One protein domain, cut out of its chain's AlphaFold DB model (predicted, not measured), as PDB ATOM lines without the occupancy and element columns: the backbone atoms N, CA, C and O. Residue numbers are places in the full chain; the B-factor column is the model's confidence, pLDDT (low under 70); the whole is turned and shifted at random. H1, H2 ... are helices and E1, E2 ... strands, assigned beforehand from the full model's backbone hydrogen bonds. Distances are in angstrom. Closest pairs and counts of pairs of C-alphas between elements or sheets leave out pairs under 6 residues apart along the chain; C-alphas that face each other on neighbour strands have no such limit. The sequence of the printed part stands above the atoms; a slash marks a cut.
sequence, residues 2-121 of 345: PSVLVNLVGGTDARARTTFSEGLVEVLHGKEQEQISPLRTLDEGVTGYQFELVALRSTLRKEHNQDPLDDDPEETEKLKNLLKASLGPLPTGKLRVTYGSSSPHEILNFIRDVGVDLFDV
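What this domain is: This is residues 2 to 121 of the 345 residues of the protein "TGT domain-containing protein" of Antrodiella citrinella (UniProt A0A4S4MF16). A small wall of three parallel strands has helices H1, H4 and H5 to one side, in a row with H4 between the other two, while the opposite face is bare of named helices. H3 runs on past one end of the strands, and H2 lies beyond the opposite end, touching no helix; the loop after H3 and H2 make the ends of the longest axis. The printed part has 120 residues, with five named helices and three named strands in the order E1 H1 H2 E2 H3 H4 E3 H5; the sheet order is E1, E2, E3, and the class is mostly helix. The whole is compact, with a radius of gyration of the C-alphas of 15.7 A, yet only just elongated, spanning 51 by 26 by 21 A.

How they stand to each other: Edge strand E1, residues 5 to 7, is parallel to inner strand E2, residues 48 to 52, at 37 degrees, with N 50 and O 6 at 2.9 A. E2 is parallel to edge strand E3, residues 95 to 99, at 15 degrees, with N 49 and O 95 at 2.8 A. Residues 97 to 98 of E3 also pair, parallel, with residues 118 to 119. H4, residues 73 to 87, is the hub and only grazes the sheet, with its residues 83 to 87. With its residues 81 to 87 it touches H1, residues 14 to 25, the same way at a shallow tilt of 26 degrees; the closest C-alphas, of Arg 17 and Ser 86, are 5.0 A apart. With its residues 75 to 79 it touches H3, residues 53 to 63, opposite ways at a steep tilt of 61 degrees; the closest C-alphas, of Leu 60 and Glu 75, are 7.6 A apart. H4 and H5, residues 104 to 113, only just touch, with 3 pairs of C-alphas within 8 A, the closest those of Lys 80 and Phe 110 at 7.0 A. H3 only grazes the sheet, with its residues 53 to 55. H2, residues 30 to 36, is apart from H1. E1, H1 H2, E2 and E2, H3 H4, E3 are strand-helix-strand units, parallel neighbour strands joined through helices, each with a right-handed crossover. Every O i to N i+4 pair is within hydrogen-bond range in H2, H3 and H5; H1 has 7 of 8 and H4 10 of 11.

Where its parts are: E1 begins at C-alpha 5, (-19.076, 44.652, 36.285). H1 is 17.3 A long, E2 13.7 A, H3 15.3 A, H4 21.9 A, E3 13.3 A and H5 14.1 A. H5 ends at C-alpha 113, (-27.180, 31.508, 21.694).

The domain as a whole: The C-alphas of Gly 30 and Leu 69, the two farthest apart, are 51.2 A apart. The printed part has no cut. The link H2 to E2, 11 residues, is long. Mean pLDDT of the printed part is 91.3; residues 65 to 73 are under 70.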
ATOM      1  N   PRO A   2     -19.905  54.491  40.240       72.81
ATOM      2  CA  PRO A   2     -18.914  53.756  39.457       72.81
ATOM      3  C   PRO A   2     -19.605  52.630  38.680       72.81
ATOM      4  O   PRO A   2     -20.518  51.997  39.206       72.81
ATOM      5  N   SER A   3     -19.192  52.399  37.436       84.81
ATOM      6  CA  SER A   3     -19.673  51.260  36.653       84.81
ATOM      7  C   SER A   3     -19.097  49.975  37.248       84.81
ATOM      8  O   SER A   3     -17.878  49.809  37.274       84.81
ATOM      9  N   VAL A   4     -19.955  49.084  37.745       92.50
ATOM     10  CA  VAL A   4     -19.547  47.815  38.367       92.50
ATOM     11  C   VAL A   4     -19.911  46.666  37.436       92.50
ATOM     12  O   VAL A   4     -21.088  46.459  37.140       92.50
ATOM     13  N   LEU A   5     -18.900  45.919  36.989       94.50
ATOM     14  CA  LEU A   5     -19.076  44.652  36.285       94.50
ATOM     15  C   LEU A   5     -18.796  43.500  37.248       94.50
ATOM     16  O   LEU A   5     -17.741  43.462  37.882       94.50
ATOM     17  N   VAL A   6     -19.737  42.564  37.363       96.06
ATOM     18  CA  VAL A   6     -19.587  41.392  38.233       96.06
ATOM     19  C   VAL A   6     -19.062  40.215  37.427       96.06
ATOM     20  O   VAL A   6     -19.647  39.835  36.414       96.06
ATOM     21  N   ASN A   7     -17.964  39.619  37.892       96.19
ATOM     22  CA  ASN A   7     -17.460  38.373  37.327       96.19
ATOM     23  C   ASN A   7     -18.350  37.202  37.756       96.19
ATOM     24  O   ASN A   7     -18.500  36.951  38.953       96.19
ATOM     25  N   LEU A   8     -18.926  36.483  36.793       96.06
ATOM     26  CA  LEU A   8     -19.823  35.361  37.072       96.06
ATOM     27  C   LEU A   8     -19.029  34.082  37.362       96.06
ATOM     28  O   LEU A   8     -18.470  33.442  36.462       96.06
ATOM     29  N   VAL A   9     -18.994  33.714  38.644       93.00
ATOM     30  CA  VAL A   9     -18.218  32.587  39.186       93.00
ATOM     31  C   VAL A   9     -19.034  31.287  39.253       93.00
ATOM     32  O   VAL A   9     -20.178  31.237  38.814       93.00
ATOM     33  N   GLY A  10     -18.419  30.216  39.766       90.00
ATOM     34  CA  GLY A  10     -19.001  28.867  39.874       90.00
ATOM     35  C   GLY A  10     -18.292  27.807  39.020       90.00
ATOM     36  O   GLY A  10     -18.684  26.647  39.037       90.00
ATOM     37  N   GLY A  11     -17.217  28.187  38.316       91.69
ATOM     38  CA  GLY A  11     -16.368  27.256  37.570       91.69
ATOM     39  C   GLY A  11     -17.145  26.462  36.519       91.69
ATOM     40  O   GLY A  11     -17.974  27.016  35.797       91.69
ATOM     41  N   THR A  12     -16.862  25.166  36.445       93.75
ATOM     42  CA  THR A  12     -17.456  24.187  35.522       93.75
ATOM     43  C   THR A  12     -18.764  23.572  36.040       93.75
ATOM     44  O   THR A  12     -19.373  22.760  35.346       93.75
ATOM     45  N   ASP A  13     -19.249  23.978  37.221       95.75
ATOM     46  CA  ASP A  13     -20.502  23.489  37.804       95.75
ATOM     47  C   ASP A  13     -21.659  24.456  37.525       95.75
ATOM     48  O   ASP A  13     -21.805  25.497  38.169       95.75
ATOM     49  N   ALA A  14     -22.540  24.077  36.595       96.31
ATOM     50  CA  ALA A  14     -23.722  24.855  36.234       96.31
ATOM     51  C   ALA A  14     -24.602  25.220  37.443       96.31
ATOM     52  O   ALA A  14     -25.101  26.344  37.509       96.31
ATOM     53  N   ARG A  15     -24.759  24.318  38.423       97.19
ATOM     54  CA  ARG A  15     -25.579  24.579  39.613       97.19
ATOM     55  C   ARG A  15     -24.937  25.653  40.480       97.19
ATOM     56  O   ARG A  15     -25.631  26.568  40.908       97.19
ATOM     57  N   ALA A  16     -23.626  25.570  40.703       97.19
ATOM     58  CA  ALA A  16     -22.896  26.585  41.457       97.19
ATOM     59  C   ALA A  16     -23.001  27.972  40.799       97.19
ATOM     60  O   ALA A  16     -23.183  28.970  41.500       97.19
ATOM     61  N   ARG A  17     -22.948  28.039  39.460       97.56
ATOM     62  CA  ARG A  17     -23.120  29.297  38.710       97.56
ATOM     63  C   ARG A  17     -24.521  29.889  38.863       97.56
ATOM     64  O   ARG A  17     -24.657  31.100  39.052       97.56
ATOM     65  N   THR A  18     -25.554  29.049  38.808       98.06
ATOM     66  CA  THR A  18     -26.943  29.471  39.034       98.06
ATOM     67  C   THR A  18     -27.128  29.986  40.459       98.06
ATOM     68  O   THR A  18     -27.569  31.119  40.615       98.06
ATOM     69  N   THR A  19     -26.689  29.240  41.480       98.00
ATOM     70  CA  THR A  19     -26.786  29.665  42.888       98.00
ATOM     71  C   THR A  19     -26.084  31.003  43.138       98.00
ATOM     72  O   THR A  19     -26.619  31.864  43.829       98.00
ATOM     73  N   PHE A  20     -24.892  31.209  42.564       97.75
ATOM     74  CA  PHE A  20     -24.192  32.493  42.678       97.75
ATOM     75  C   PHE A  20     -25.022  33.648  42.105       97.75
ATOM     76  O   PHE A  20     -25.113  34.717  42.703       97.75
ATOM     77  N   SER A  21     -25.642  33.413  40.951       97.69
ATOM     78  CA  SER A  21     -26.411  34.426  40.231       97.69
ATOM     79  C   SER A  21     -27.756  34.716  40.907       97.69
ATOM     80  O   SER A  21     -28.175  35.869  40.952       97.69
ATOM     81  N   GLU A  22     -28.395  33.707  41.508       97.69
ATOM     82  CA  GLU A  22     -29.572  33.874  42.373       97.69
ATOM     83  C   GLU A  22     -29.256  34.756  43.588       97.69
ATOM     84  O   GLU A  22     -30.037  35.647  43.916       97.69
ATOM     85  N   GLY A  23     -28.075  34.595  44.193       96.62
ATOM     86  CA  GLY A  23     -27.633  35.435  45.310       96.62
ATOM     87  C   GLY A  23     -27.461  36.919  44.955       96.62
ATOM     88  O   GLY A  23     -27.561  37.774  45.831       96.62
ATOM     89  N   LEU A  24     -27.241  37.267  43.679       96.00
ATOM     90  CA  LEU A  24     -27.164  38.673  43.251       96.00
ATOM     91  C   LEU A  24     -28.538  39.354  43.240       96.00
ATOM     92  O   LEU A  24     -28.631  40.556  43.501       96.00
ATOM     93  N   VAL A  25     -29.589  38.594  42.930       96.69
ATOM     94  CA  VAL A  25     -30.972  39.084  42.821       96.69
ATOM     95  C   VAL A  25     -31.799  38.826  44.083       96.69
ATOM     96  O   VAL A  25     -32.943  39.276  44.167       96.69
ATOM     97  N   GLU A  26     -31.237  38.135  45.076       96.00
ATOM     98  CA  GLU A  26     -31.856  37.939  46.382       96.00
ATOM     99  C   GLU A  26     -32.009  39.277  47.125       96.00
ATOM    100  O   GLU A  26     -31.126  40.139  47.116       96.00
ATOM    101  N   VAL A  27     -33.166  39.460  47.767       95.25
ATOM    102  CA  VAL A  27     -33.443  40.655  48.568       95.25
ATOM    103  C   VAL A  27     -32.713  40.538  49.897       95.25
ATOM    104  O   VAL A  27     -32.986  39.630  50.682       95.25
ATOM    105  N   LEU A  28     -31.815  41.483  50.170       93.31
ATOM    106  CA  LEU A  28     -31.067  41.495  51.420       93.31
ATOM    107  C   LEU A  28     -31.925  42.024  52.574       93.31
ATOM    108  O   LEU A  28     -32.845  42.834  52.410       93.31
ATOM    109  N   HIS A  29     -31.593  41.581  53.786       93.19
ATOM    110  CA  HIS A  29     -32.301  41.950  55.009       93.19
ATOM    111  C   HIS A  29     -31.331  42.315  56.142       93.19
ATOM    112  O   HIS A  29     -30.156  41.953  56.144       93.19
ATOM    113  N   GLY A  30     -31.828  43.045  57.144       93.56
ATOM    114  CA  GLY A  30     -31.052  43.404  58.334       93.56
ATOM    115  C   GLY A  30     -29.821  44.260  58.023       93.56
ATOM    116  O   GLY A  30     -29.896  45.216  57.255       93.56
ATOM    117  N   LYS A  31     -28.679  43.911  58.628       91.62
ATOM    118  CA  LYS A  31     -27.435  44.694  58.532       91.62
ATOM    119  C   LYS A  31     -26.882  44.788  57.112       91.62
ATOM    120  O   LYS A  31     -26.276  45.795  56.772       91.62
ATOM    121  N   GLU A  32     -27.065  43.751  56.301       89.12
ATOM    122  CA  GLU A  32     -26.588  43.741  54.914       89.12
ATOM    123  C   GLU A  32     -27.396  44.720  54.060       89.12
ATOM    124  O   GLU A  32     -26.827  45.484  53.284       89.12
ATOM    125  N   GLN A  33     -28.708  44.803  54.295       92.25
ATOM    126  CA  GLN A  33     -29.557  45.781  53.621       92.25
ATOM    127  C   GLN A  33     -29.247  47.226  54.024       92.25
ATOM    128  O   GLN A  33     -29.292  48.139  53.200       92.25
ATOM    129  N   GLU A  34     -28.904  47.456  55.291       92.44
ATOM    130  CA  GLU A  34     -28.467  48.776  55.757       92.44
ATOM    131  C   GLU A  34     -27.192  49.249  55.037       92.44
ATOM    132  O   GLU A  34     -27.040  50.447  54.810       92.44
ATOM    133  N   GLN A  35     -26.308  48.326  54.628       92.12
ATOM    134  CA  GLN A  35     -25.065  48.650  53.916       92.12
ATOM    135  C   GLN A  35     -25.280  49.043  52.451       92.12
ATOM    136  O   GLN A  35     -24.494  49.830  51.925       92.12
ATOM    137  N   ILE A  36     -26.316  48.509  51.799       90.88
ATOM    138  CA  ILE A  36     -26.573  48.745  50.367       90.88
ATOM    139  C   ILE A  36     -27.708  49.739  50.099       90.88
ATOM    140  O   ILE A  36     -27.976  50.068  48.944       90.88
ATOM    141  N   SER A  37     -28.353  50.256  51.148       90.56
ATOM    142  CA  SER A  37     -29.404  51.270  51.042       90.56
ATOM    143  C   SER A  37     -28.959  52.452  50.157       90.56
ATOM    144  O   SER A  37     -27.880  53.009  50.375       90.56
ATOM    145  N   PRO A  38     -29.761  52.867  49.157       93.12
ATOM    146  CA  PRO A  38     -31.189  52.575  48.979       93.12
ATOM    147  C   PRO A  38     -31.529  51.315  48.157       93.12
ATOM    148  O   PRO A  38     -32.711  51.076  47.915       93.12
ATOM    149  N   LEU A  39     -30.537  50.545  47.703       93.94
ATOM    150  CA  LEU A  39     -30.742  49.346  46.878       93.94
ATOM    151  C   LEU A  39     -31.351  48.206  47.700       93.94
ATOM    152  O   LEU A  39     -31.184  48.193  48.915       93.94
ATOM    153  N   ARG A  40     -32.050  47.260  47.062       94.00
ATOM    154  CA  ARG A  40     -32.648  46.069  47.714       94.00
ATOM    155  C   ARG A  40     -31.910  44.767  47.433       94.00
ATOM    156  O   ARG A  40     -31.980  43.839  48.235       94.00
ATOM    157  N   THR A  41     -31.259  44.692  46.282       95.62
ATOM    158  CA  THR A  41     -30.454  43.548  45.850       95.62
ATOM    159  C   THR A  41     -29.072  44.055  45.462       95.62
ATOM    160  O   THR A  41     -28.895  45.240  45.156       95.62
ATOM    161  N   LEU A  42     -28.078  43.167  45.456       94.50
ATOM    162  CA  LEU A  42     -26.745  43.526  44.967       94.50
ATOM    163  C   LEU A  42     -26.794  43.886  43.483       94.50
ATOM    164  O   LEU A  42     -26.128  44.827  43.053       94.50
ATOM    165  N   ASP A  43     -27.624  43.171  42.723       95.44
ATOM    166  CA  ASP A  43     -27.781  43.369  41.294       95.44
ATOM    167  C   ASP A  43     -28.210  44.802  40.943       95.44
ATOM    168  O   ASP A  43     -27.685  45.358  39.988       95.44
ATOM    169  N   GLU A  44     -29.064  45.483  41.711       94.19
ATOM    170  CA  GLU A  44     -29.473  46.866  41.389       94.19
ATOM    171  C   GLU A  44     -28.288  47.852  41.253       94.19
ATOM    172  O   GLU A  44     -28.383  48.831  40.511       94.19
ATOM    173  N   GLY A  45     -27.157  47.582  41.916       92.31
ATOM    174  CA  GLY A  45     -25.918  48.364  41.798       92.31
ATOM    175  C   GLY A  45     -24.982  47.920  40.664       92.31
ATOM    176  O   GLY A  45     -23.993  48.596  40.377       92.31
ATOM    177  N   VAL A  46     -25.270  46.791  40.017       94.94
ATOM    178  CA  VAL A  46     -24.443  46.173  38.974       94.94
ATOM    179  C   VAL A  46     -24.823  46.717  37.601       94.94
ATOM    180  O   VAL A  46     -25.987  46.698  37.204       94.94
ATOM    181  N   THR A  47     -23.819  47.171  36.846       95.62
ATOM    182  CA  THR A  47     -23.970  47.682  35.472       95.62
ATOM    183  C   THR A  47     -24.049  46.554  34.443       95.62
ATOM    184  O   THR A  47     -24.732  46.679  33.428       95.62
ATOM    185  N   GLY A  48     -23.357  45.448  34.702       96.56
ATOM    186  CA  GLY A  48     -23.295  44.312  33.797       96.56
ATOM    187  C   GLY A  48     -22.516  43.141  34.371       96.56
ATOM    188  O   GLY A  48     -21.992  43.191  35.485       96.56
ATOM    189  N   TYR A  49     -22.428  42.088  33.578       97.50
ATOM    190  CA  TYR A  49     -21.798  40.832  33.945       97.50
ATOM    191  C   TYR A  49     -20.635  40.553  33.017       97.50
ATOM    192  O   TYR A  49     -20.715  40.836  31.823       97.50
ATOM    193  N   GLN A  50     -19.577  39.963  33.555       96.44
ATOM    194  CA  GLN A  50     -18.440  39.534  32.761       96.44
ATOM    195  C   GLN A  50     -18.135  38.052  32.957       96.44
ATOM    196  O   GLN A  50     -18.320  37.495  34.041       96.44
ATOM    197  N   PHE A  51     -17.634  37.437  31.891       95.69
ATOM    198  CA  PHE A  51     -17.158  36.063  31.859       95.69
ATOM    199  C   PHE A  51     -15.685  36.026  31.482       95.69
ATOM    200  O   PHE A  51     -15.284  36.611  30.478       95.69
ATOM    201  N   GLU A  52     -14.898  35.281  32.248       94.19
ATOM    202  CA  GLU A  52     -13.532  34.918  31.877       94.19
ATOM    203  C   GLU A  52     -13.567  33.524  31.225       94.19
ATOM    204  O   GLU A  52     -13.827  32.521  31.897       94.19
ATOM    205  N   LEU A  53     -13.360  33.465  29.903       93.31
ATOM    206  CA  LEU A  53     -13.409  32.219  29.137       93.31
ATOM    207  C   LEU A  53     -12.081  31.449  29.111       93.31
ATOM    208  O   LEU A  53     -12.106  30.229  28.980       93.31
ATOM    209  N   VAL A  54     -10.928  32.108  29.234       90.12
ATOM    210  CA  VAL A  54      -9.604  31.459  29.237       90.12
ATOM    211  C   VAL A  54      -9.446  30.556  30.462       90.12
ATOM    212  O   VAL A  54      -9.125  29.371  30.331       90.12
ATOM    213  N   ALA A  55      -9.724  31.079  31.655       90.00
ATOM    214  CA  ALA A  55      -9.692  30.345  32.912       90.00
ATOM    215  C   ALA A  55     -10.743  29.227  32.937       90.00
ATOM    216  O   ALA A  55     -10.463  28.112  33.396       90.00
ATOM    217  N   LEU A  56     -11.938  29.498  32.400       91.81
ATOM    218  CA  LEU A  56     -13.013  28.512  32.342       91.81
ATOM    219  C   LEU A  56     -12.666  27.350  31.400       91.81
ATOM    220  O   LEU A  56     -12.785  26.194  31.803       91.81
ATOM    221  N   ARG A  57     -12.144  27.637  30.199       91.00
ATOM    222  CA  ARG A  57     -11.636  26.611  29.271       91.00
ATOM    223  C   ARG A  57     -10.491  25.810  29.873       91.00
ATOM    224  O   ARG A  57     -10.512  24.586  29.819       91.00
ATOM    225  N   SER A  58      -9.519  26.477  30.501       88.69
ATOM    226  CA  SER A  58      -8.397  25.792  31.159       88.69
ATOM    227  C   SER A  58      -8.880  24.779  32.201       88.69
ATOM    228  O   SER A  58      -8.305  23.700  32.327       88.69
ATOM    229  N   THR A  59      -9.952  25.106  32.923       89.75
ATOM    230  CA  THR A  59     -10.559  24.206  33.909       89.75
ATOM    231  C   THR A  59     -11.299  23.050  33.230       89.75
ATOM    232  O   THR A  59     -11.045  21.899  33.573       89.75
ATOM    233  N   LEU A  60     -12.122  23.332  32.210       89.62
ATOM    234  CA  LEU A  60     -12.853  22.307  31.447       89.62
ATOM    235  C   LEU A  60     -11.925  21.249  30.836       89.62
ATOM    236  O   LEU A  60     -12.176  20.051  30.985       89.62
ATOM    237  N   ARG A  61     -10.832  21.683  30.197       87.31
ATOM    238  CA  ARG A  61      -9.854  20.784  29.558       87.31
ATOM    239  C   ARG A  61      -9.143  19.890  30.568       87.31
ATOM    240  O   ARG A  61      -8.963  18.699  30.320       87.31
ATOM    241  N   LYS A  62      -8.776  20.446  31.731       85.62
ATOM    242  CA  LYS A  62      -8.137  19.690  32.822       85.62
ATOM    243  C   LYS A  62      -9.039  18.583  33.359       85.62
ATOM    244  O   LYS A  62      -8.550  17.493  33.624       85.62
ATOM    245  N   GLU A  63     -10.334  18.843  33.513       82.44
ATOM    246  CA  GLU A  63     -11.291  17.846  34.015       82.44
ATOM    247  C   GLU A  63     -11.488  16.672  33.048       82.44
ATOM    248  O   GLU A  63     -11.715  15.547  33.488       82.44
ATOM    249  N   HIS A  64     -11.360  16.916  31.743       76.31
ATOM    250  CA  HIS A  64     -11.546  15.896  30.710       76.31
ATOM    251  C   HIS A  64     -10.245  15.181  30.307       76.31
ATOM    252  O   HIS A  64     -10.286  14.331  29.421       76.31
ATOM    253  N   ASN A  65      -9.098  15.493  30.938       69.50
ATOM    254  CA  ASN A  65      -7.764  15.039  30.505       69.50
ATOM    255  C   ASN A  65      -7.526  15.243  28.995       69.50
ATOM    256  O   ASN A  65      -6.820  14.459  28.362       69.50
ATOM    257  N   GLN A  66      -8.138  16.276  28.413       63.22
ATOM    258  CA  GLN A  66      -7.988  16.581  26.997       63.22
ATOM    259  C   GLN A  66      -6.633  17.244  26.762       63.22
ATOM    260  O   GLN A  66      -6.218  18.121  27.531       63.22
ATOM    261  N   ASP A  67      -5.947  16.822  25.698       59.47
ATOM    262  CA  ASP A  67      -4.767  17.533  25.223       59.47
ATOM    263  C   ASP A  67      -5.198  18.967  24.858       59.47
ATOM    264  O   ASP A  67      -6.232  19.145  24.209       59.47
ATOM    265  N   PRO A  68      -4.454  20.015  25.258       55.31
ATOM    266  CA  PRO A  68      -4.703  21.386  24.814       55.31
ATOM    267  C   PRO A  68      -4.883  21.560  23.297       55.31
ATOM    268  O   PRO A  68      -5.429  22.587  22.884       55.31
ATOM    269  N   LEU A  69      -4.397  20.598  22.504       52.66
ATOM    270  CA  LEU A  69      -4.443  20.563  21.045       52.66
ATOM    271  C   LEU A  69      -5.626  19.771  20.454       52.66
ATOM    272  O   LEU A  69      -5.816  19.843  19.239       52.66
ATOM    273  N   ASP A  70      -6.399  19.033  21.257       56.47
ATOM    274  CA  ASP A  70      -7.556  18.279  20.761       56.47
ATOM    275  C   ASP A  70      -8.770  19.202  20.561       56.47
ATOM    276  O   ASP A  70      -9.171  19.954  21.452       56.47
ATOM    277  N   ASP A  71      -9.347  19.147  19.358       55.19
ATOM    278  CA  ASP A  71     -10.556  19.882  18.987       55.19
ATOM    279  C   ASP A  71     -11.782  19.158  19.543       55.19
ATOM    280  O   ASP A  71     -12.137  18.068  19.087       55.19
ATOM    281  N   ASP A  72     -12.425  19.766  20.538       66.94
ATOM    282  CA  ASP A  72     -13.700  19.294  21.057       66.94
ATOM    283  C   ASP A  72     -14.795  20.327  20.750       66.94
ATOM    284  O   ASP A  72     -14.943  21.313  21.481       66.94
ATOM    285  N   PRO A  73     -15.604  20.129  19.689       68.50
ATOM    286  CA  PRO A  73     -16.801  20.929  19.436       68.50
ATOM    287  C   PRO A  73     -17.744  20.979  20.650       68.50
ATOM    288  O   PRO A  73     -18.493  21.946  20.825       68.50
ATOM    289  N   GLU A  74     -17.679  19.972  21.526       81.06
ATOM    290  CA  GLU A  74     -18.418  19.922  22.783       81.06
ATOM    291  C   GLU A  74     -17.934  20.986  23.787       81.06
ATOM    292  O   GLU A  74     -18.725  21.424  24.621       81.06
ATOM    293  N   GLU A  75     -16.689  21.478  23.700       86.75
ATOM    294  CA  GLU A  75     -16.167  22.545  24.572       86.75
ATOM    295  C   GLU A  75     -16.993  23.827  24.422       86.75
ATOM    296  O   GLU A  75     -17.421  24.418  25.418       86.75
ATOM    297  N   THR A  76     -17.271  24.243  23.183       87.94
ATOM    298  CA  THR A  76     -18.049  25.466  22.928       87.94
ATOM    299  C   THR A  76     -19.481  25.311  23.444       87.94
ATOM    300  O   THR A  76     -20.023  26.232  24.059       87.94
ATOM    301  N   GLU A  77     -20.095  24.138  23.269       91.50
ATOM    302  CA  GLU A  77     -21.422  23.847  23.826       91.50
ATOM    303  C   GLU A  77     -21.426  23.845  25.360       91.50
ATOM    304  O   GLU A  77     -22.303  24.456  25.979       91.50
ATOM    305  N   LYS A  78     -20.419  23.233  25.997       93.00
ATOM    306  CA  LYS A  78     -20.237  23.248  27.458       93.00
ATOM    307  C   LYS A  78     -20.126  24.681  27.976       93.00
ATOM    308  O   LYS A  78     -20.854  25.048  28.900       93.00
ATOM    309  N   LEU A  79     -19.297  25.520  27.350       94.50
ATOM    310  CA  LEU A  79     -19.176  26.938  27.704       94.50
ATOM    311  C   LEU A  79     -20.519  27.666  27.590       94.50
ATOM    312  O   LEU A  79     -20.924  28.344  28.535       94.50
ATOM    313  N   LYS A  80     -21.248  27.491  26.479       95.31
ATOM    314  CA  LYS A  80     -22.576  28.100  26.297       95.31
ATOM    315  C   LYS A  80     -23.540  27.696  27.407       95.31
ATOM    316  O   LYS A  80     -24.225  28.560  27.955       95.31
ATOM    317  N   ASN A  81     -23.576  26.416  27.766       96.31
ATOM    318  CA  ASN A  81     -24.437  25.911  28.834       96.31
ATOM    319  C   ASN A  81     -24.080  26.522  30.191       96.31
ATOM    320  O   ASN A  81     -24.968  26.962  30.920       96.31
ATOM    321  N   LEU A  82     -22.788  26.639  30.503       96.94
ATOM    322  CA  LEU A  82     -22.332  27.283  31.731       96.94
ATOM    323  C   LEU A  82     -22.691  28.773  31.757       96.94
ATOM    324  O   LEU A  82     -23.081  29.291  32.807       96.94
ATOM    325  N   LEU A  83     -22.518  29.495  30.647       97.00
ATOM    326  CA  LEU A  83     -22.860  30.919  30.564       97.00
ATOM    327  C   LEU A  83     -24.371  31.113  30.752       97.00
ATOM    328  O   LEU A  83     -24.786  31.921  31.580       97.00
ATOM    329  N   LYS A  84     -25.196  30.303  30.076       97.44
ATOM    330  CA  LYS A  84     -26.660  30.290  30.238       97.44
ATOM    331  C   LYS A  84     -27.088  30.000  31.676       97.44
ATOM    332  O   LYS A  84     -27.967  30.685  32.186       97.44
ATOM    333  N   ALA A  85     -26.440  29.046  32.348       97.88
ATOM    334  CA  ALA A  85     -26.716  28.731  33.750       97.88
ATOM    335  C   ALA A  85     -26.450  29.920  34.691       97.88
ATOM    336  O   ALA A  85     -27.151  30.081  35.688       97.88
ATOM    337  N   SER A  86     -25.478  30.774  34.355       97.56
ATOM    338  CA  SER A  86     -25.208  32.003  35.115       97.56
ATOM    339  C   SER A  86     -26.238  33.093  34.804       97.56
ATOM    340  O   SER A  86     -26.699  33.797  35.687       97.56
ATOM    341  N   LEU A  87     -26.623  33.241  33.533       97.44
ATOM    342  CA  LEU A  87     -27.519  34.320  33.105       97.44
ATOM    343  C   LEU A  87     -28.998  34.053  33.394       97.44
ATOM    344  O   LEU A  87     -29.767  35.006  33.413       97.44
ATOM    345  N   GLY A  88     -29.405  32.799  33.600       96.88
ATOM    346  CA  GLY A  88     -30.808  32.418  33.797       96.88
ATOM    347  C   GLY A  88     -31.546  33.229  34.877       96.88
ATOM    348  O   GLY A  88     -32.631  33.732  34.586       96.88
ATOM    349  N   PRO A  89     -30.978  33.403  36.087       96.94
ATOM    350  CA  PRO A  89     -31.593  34.204  37.154       96.94
ATOM    351  C   PRO A  89     -31.496  35.726  36.959       96.94
ATOM    352  O   PRO A  89     -32.138  36.479  37.690       96.94
ATOM    353  N   LEU A  90     -30.663  36.196  36.027       97.12
ATOM    354  CA  LEU A  90     -30.245  37.594  35.933       97.12
ATOM    355  C   LEU A  90     -31.085  38.384  34.915       97.12
ATOM    356  O   LEU A  90     -31.509  37.838  33.893       97.12
ATOM    357  N   PRO A  91     -31.295  39.698  35.122       95.19
ATOM    358  CA  PRO A  91     -32.006  40.530  34.158       95.19
ATOM    359  C   PRO A  91     -31.288  40.601  32.805       95.19
ATOM    360  O   PRO A  91     -30.063  40.706  32.714       95.19
ATOM    361  N   THR A  92     -32.079  40.613  31.733       94.94
ATOM    362  CA  THR A  92     -31.596  40.642  30.344       94.94
ATOM    363  C   THR A  92     -31.167  42.025  29.865       94.94
ATOM    364  O   THR A  92     -30.428  42.119  28.896       94.94
ATOM    365  N   GLY A  93     -31.599  43.095  30.535       94.69
ATOM    366  CA  GLY A  93     -31.334  44.479  30.126       94.69
ATOM    367  C   GLY A  93     -29.951  45.022  30.500       94.69
ATOM    368  O   GLY A  93     -29.743  46.230  30.402       94.69
ATOM    369  N   LYS A  94     -29.036  44.175  30.979       95.69
ATOM    370  CA  LYS A  94     -27.699  44.583  31.421       95.69
ATOM    371  C   LYS A  94     -26.615  44.055  30.508       95.69
ATOM    372  O   LYS A  94     -26.748  42.966  29.959       95.69
ATOM    373  N   LEU A  95     -25.527  44.820  30.435       96.50
ATOM    374  CA  LEU A  95     -24.373  44.520  29.599       96.50
ATOM    375  C   LEU A  95     -23.777  43.156  29.954       96.50
ATOM    376  O   LEU A  95     -23.520  42.875  31.126       96.50
ATOM    377  N   ARG A  96     -23.498  42.339  28.944       97.38
ATOM    378  CA  ARG A  96     -22.813  41.052  29.077       97.38
ATOM    379  C   ARG A  96     -21.496  41.098  28.320       97.38
ATOM    380  O   ARG A  96     -21.466  41.305  27.109       97.38
ATOM    381  N   VAL A  97     -20.411  40.889  29.047       96.75
ATOM    382  CA  VAL A  97     -19.043  40.972  28.545       96.75
ATOM    383  C   VAL A  97     -18.398  39.595  28.601       96.75
ATOM    384  O   VAL A  97     -18.517  38.886  29.598       96.75
ATOM    385  N   THR A  98     -17.675  39.209  27.561       95.25
ATOM    386  CA  THR A  98     -16.804  38.032  27.595       95.25
ATOM    387  C   THR A  98     -15.374  38.434  27.294       95.25
ATOM    388  O   THR A  98     -15.135  39.218  26.377       95.25
ATOM    389  N   TYR A  99     -14.445  37.845  28.038       93.69
ATOM    390  CA  TYR A  99     -13.015  37.926  27.789       93.69
ATOM    391  C   TYR A  99     -12.484  36.570  27.334       93.69
ATOM    392  O   TYR A  99     -12.829  35.541  27.923       93.69
ATOM    393  N   GLY A 100     -11.624  36.565  26.322       91.25
ATOM    394  CA  GLY A 100     -10.971  35.372  25.809       91.25
ATOM    395  C   GLY A 100     -11.749  34.638  24.726       91.25
ATOM    396  O   GLY A 100     -11.643  33.416  24.639       91.25
ATOM    397  N   SER A 101     -12.564  35.310  23.913       92.25
ATOM    398  CA  SER A 101     -13.118  34.660  22.716       92.25
ATOM    399  C   SER A 101     -11.999  34.270  21.746       92.25
ATOM    400  O   SER A 101     -11.035  35.006  21.557       92.25
ATOM    401  N   SER A 102     -12.112  33.089  21.149       89.75
ATOM    402  CA  SER A 102     -11.031  32.434  20.403       89.75
ATOM    403  C   SER A 102     -11.178  32.517  18.883       89.75
ATOM    404  O   SER A 102     -10.179  32.398  18.174       89.75
ATOM    405  N   SER A 103     -12.391  32.741  18.370       93.44
ATOM    406  CA  SER A 103     -12.653  32.792  16.928       93.44
ATOM    407  C   SER A 103     -13.894  33.626  16.575       93.44
ATOM    408  O   SER A 103     -14.755  33.842  17.435       93.44
ATOM    409  N   PRO A 104     -14.039  34.095  15.314       96.12
ATOM    410  CA  PRO A 104     -15.258  34.780  14.880       96.12
ATOM    411  C   PRO A 104     -16.484  33.853  14.932       96.12
ATOM    412  O   PRO A 104     -17.581  34.313  15.239       96.12
ATOM    413  N   HIS A 105     -16.304  32.544  14.716       94.94
ATOM    414  CA  HIS A 105     -17.354  31.530  14.865       94.94
ATOM    415  C   HIS A 105     -17.887  31.474  16.292       94.94
ATOM    416  O   HIS A 105     -19.098  31.472  16.511       94.94
ATOM    417  N   GLU A 106     -16.986  31.464  17.272       93.50
ATOM    418  CA  GLU A 106     -17.360  31.455  18.681       93.50
ATOM    419  C   GLU A 106     -18.080  32.750  19.086       93.50
ATOM    420  O   GLU A 106     -19.102  32.688  19.768       93.50
ATOM    421  N   ILE A 107     -17.610  33.908  18.603       96.69
ATOM    422  CA  ILE A 107     -18.275  35.203  18.821       96.69
ATOM    423  C   ILE A 107     -19.723  35.152  18.313       96.69
ATOM    424  O   ILE A 107     -20.645  35.469  19.064       96.69
ATOM    425  N   LEU A 108     -19.951  34.695  17.075       97.38
ATOM    426  CA  LEU A 108     -21.306  34.570  16.520       97.38
ATOM    427  C   LEU A 108     -22.180  33.615  17.342       97.38
ATOM    428  O   LEU A 108     -23.341  33.927  17.604       97.38
ATOM    429  N   ASN A 109     -21.626  32.485  17.787       95.06
ATOM    430  CA  ASN A 109     -22.342  31.529  18.631       95.06
ATOM    431  C   ASN A 109     -22.729  32.136  19.989       95.06
ATOM    432  O   ASN A 109     -23.849  31.926  20.450       95.06
ATOM    433  N   PHE A 110     -21.852  32.915  20.628       96.62
ATOM    434  CA  PHE A 110     -22.178  33.586  21.891       96.62
ATOM    435  C   PHE A 110     -23.187  34.719  21.718       96.62
ATOM    436  O   PHE A 110     -24.071  34.867  22.561       96.62
ATOM    437  N   ILE A 111     -23.130  35.475  20.622       97.25
ATOM    438  CA  ILE A 111     -24.157  36.478  20.316       97.25
ATOM    439  C   ILE A 111     -25.512  35.791  20.096       97.25
ATOM    440  O   ILE A 111     -26.486  36.161  20.745       97.25
ATOM    441  N   ARG A 112     -25.569  34.757  19.243       95.88
ATOM    442  CA  ARG A 112     -26.811  34.050  18.882       95.88
ATOM    443  C   ARG A 112     -27.436  33.308  20.061       95.88
ATOM    444  O   ARG A 112     -28.626  33.445  20.319       95.88
ATOM    445  N   ASP A 113     -26.643  32.502  20.763       95.38
ATOM    446  CA  ASP A 113     -27.180  31.508  21.694       95.38
ATOM    447  C   ASP A 113     -27.190  31.990  23.147       95.38
ATOM    448  O   ASP A 113     -27.958  31.464  23.951       95.38
ATOM    449  N   VAL A 114     -26.317  32.933  23.511       96.56
ATOM    450  CA  VAL A 114     -26.161  33.429  24.892       96.56
ATOM    451  C   VAL A 114     -26.624  34.886  25.012       96.56
ATOM    452  O   VAL A 114     -27.185  35.267  26.041       96.56
ATOM    453  N   GLY A 115     -26.442  35.688  23.960       95.94
ATOM    454  CA  GLY A 115     -26.747  37.116  23.942       95.94
ATOM    455  C   GLY A 115     -25.676  37.929  24.658       95.94
ATOM    456  O   GLY A 115     -26.001  38.641  25.601       95.94
ATOM    457  N   VAL A 116     -24.408  37.739  24.285       97.25
ATOM    458  CA  VAL A 116     -23.265  38.538  24.762       97.25
ATOM    459  C   VAL A 116     -23.132  39.814  23.924       97.25
ATOM    460  O   VAL A 116     -23.315  39.766  22.709       97.25
ATOM    461  N   ASP A 117     -22.776  40.931  24.563       97.00
ATOM    462  CA  ASP A 117     -22.756  42.262  23.941       97.00
ATOM    463  C   ASP A 117     -21.341  42.768  23.621       97.00
ATOM    464  O   ASP A 117     -21.143  43.470  22.627       97.00
ATOM    465  N   LEU A 118     -20.355  42.452  24.470       96.81
ATOM    466  CA  LEU A 118     -18.993  42.979  24.364       96.81
ATOM    467  C   LEU A 118     -17.951  41.865  24.420       96.81
ATOM    468  O   LEU A 118     -17.994  40.993  25.287       96.81
ATOM    469  N   PHE A 119     -16.985  41.960  23.511       96.94
ATOM    470  CA  PHE A 119     -15.909  40.997  23.326       96.94
ATOM    471  C   PHE A 119     -14.564  41.713  23.306       96.94
ATOM    472  O   PHE A 119     -14.443  42.811  22.759       96.94
ATOM    473  N   ASP A 120     -13.538  41.064  23.839       94.06
ATOM    474  CA  ASP A 120     -12.166  41.346  23.453       94.06
ATOM    475  C   ASP A 120     -11.805  40.597  22.158       94.06
ATOM    476  O   ASP A 120     -12.386  39.572  21.801       94.06
ATOM    477  N   VAL A 121     -10.832  41.129  21.420       91.81
ATOM    478  CA  VAL A 121     -10.372  40.568  20.138       91.81
ATOM    479  C   VAL A 121      -8.865  40.330  20.145       91.81
ATOM    480  O   VAL A 121      -8.170  40.610  19.168       91.81
TER     481      VAL A 121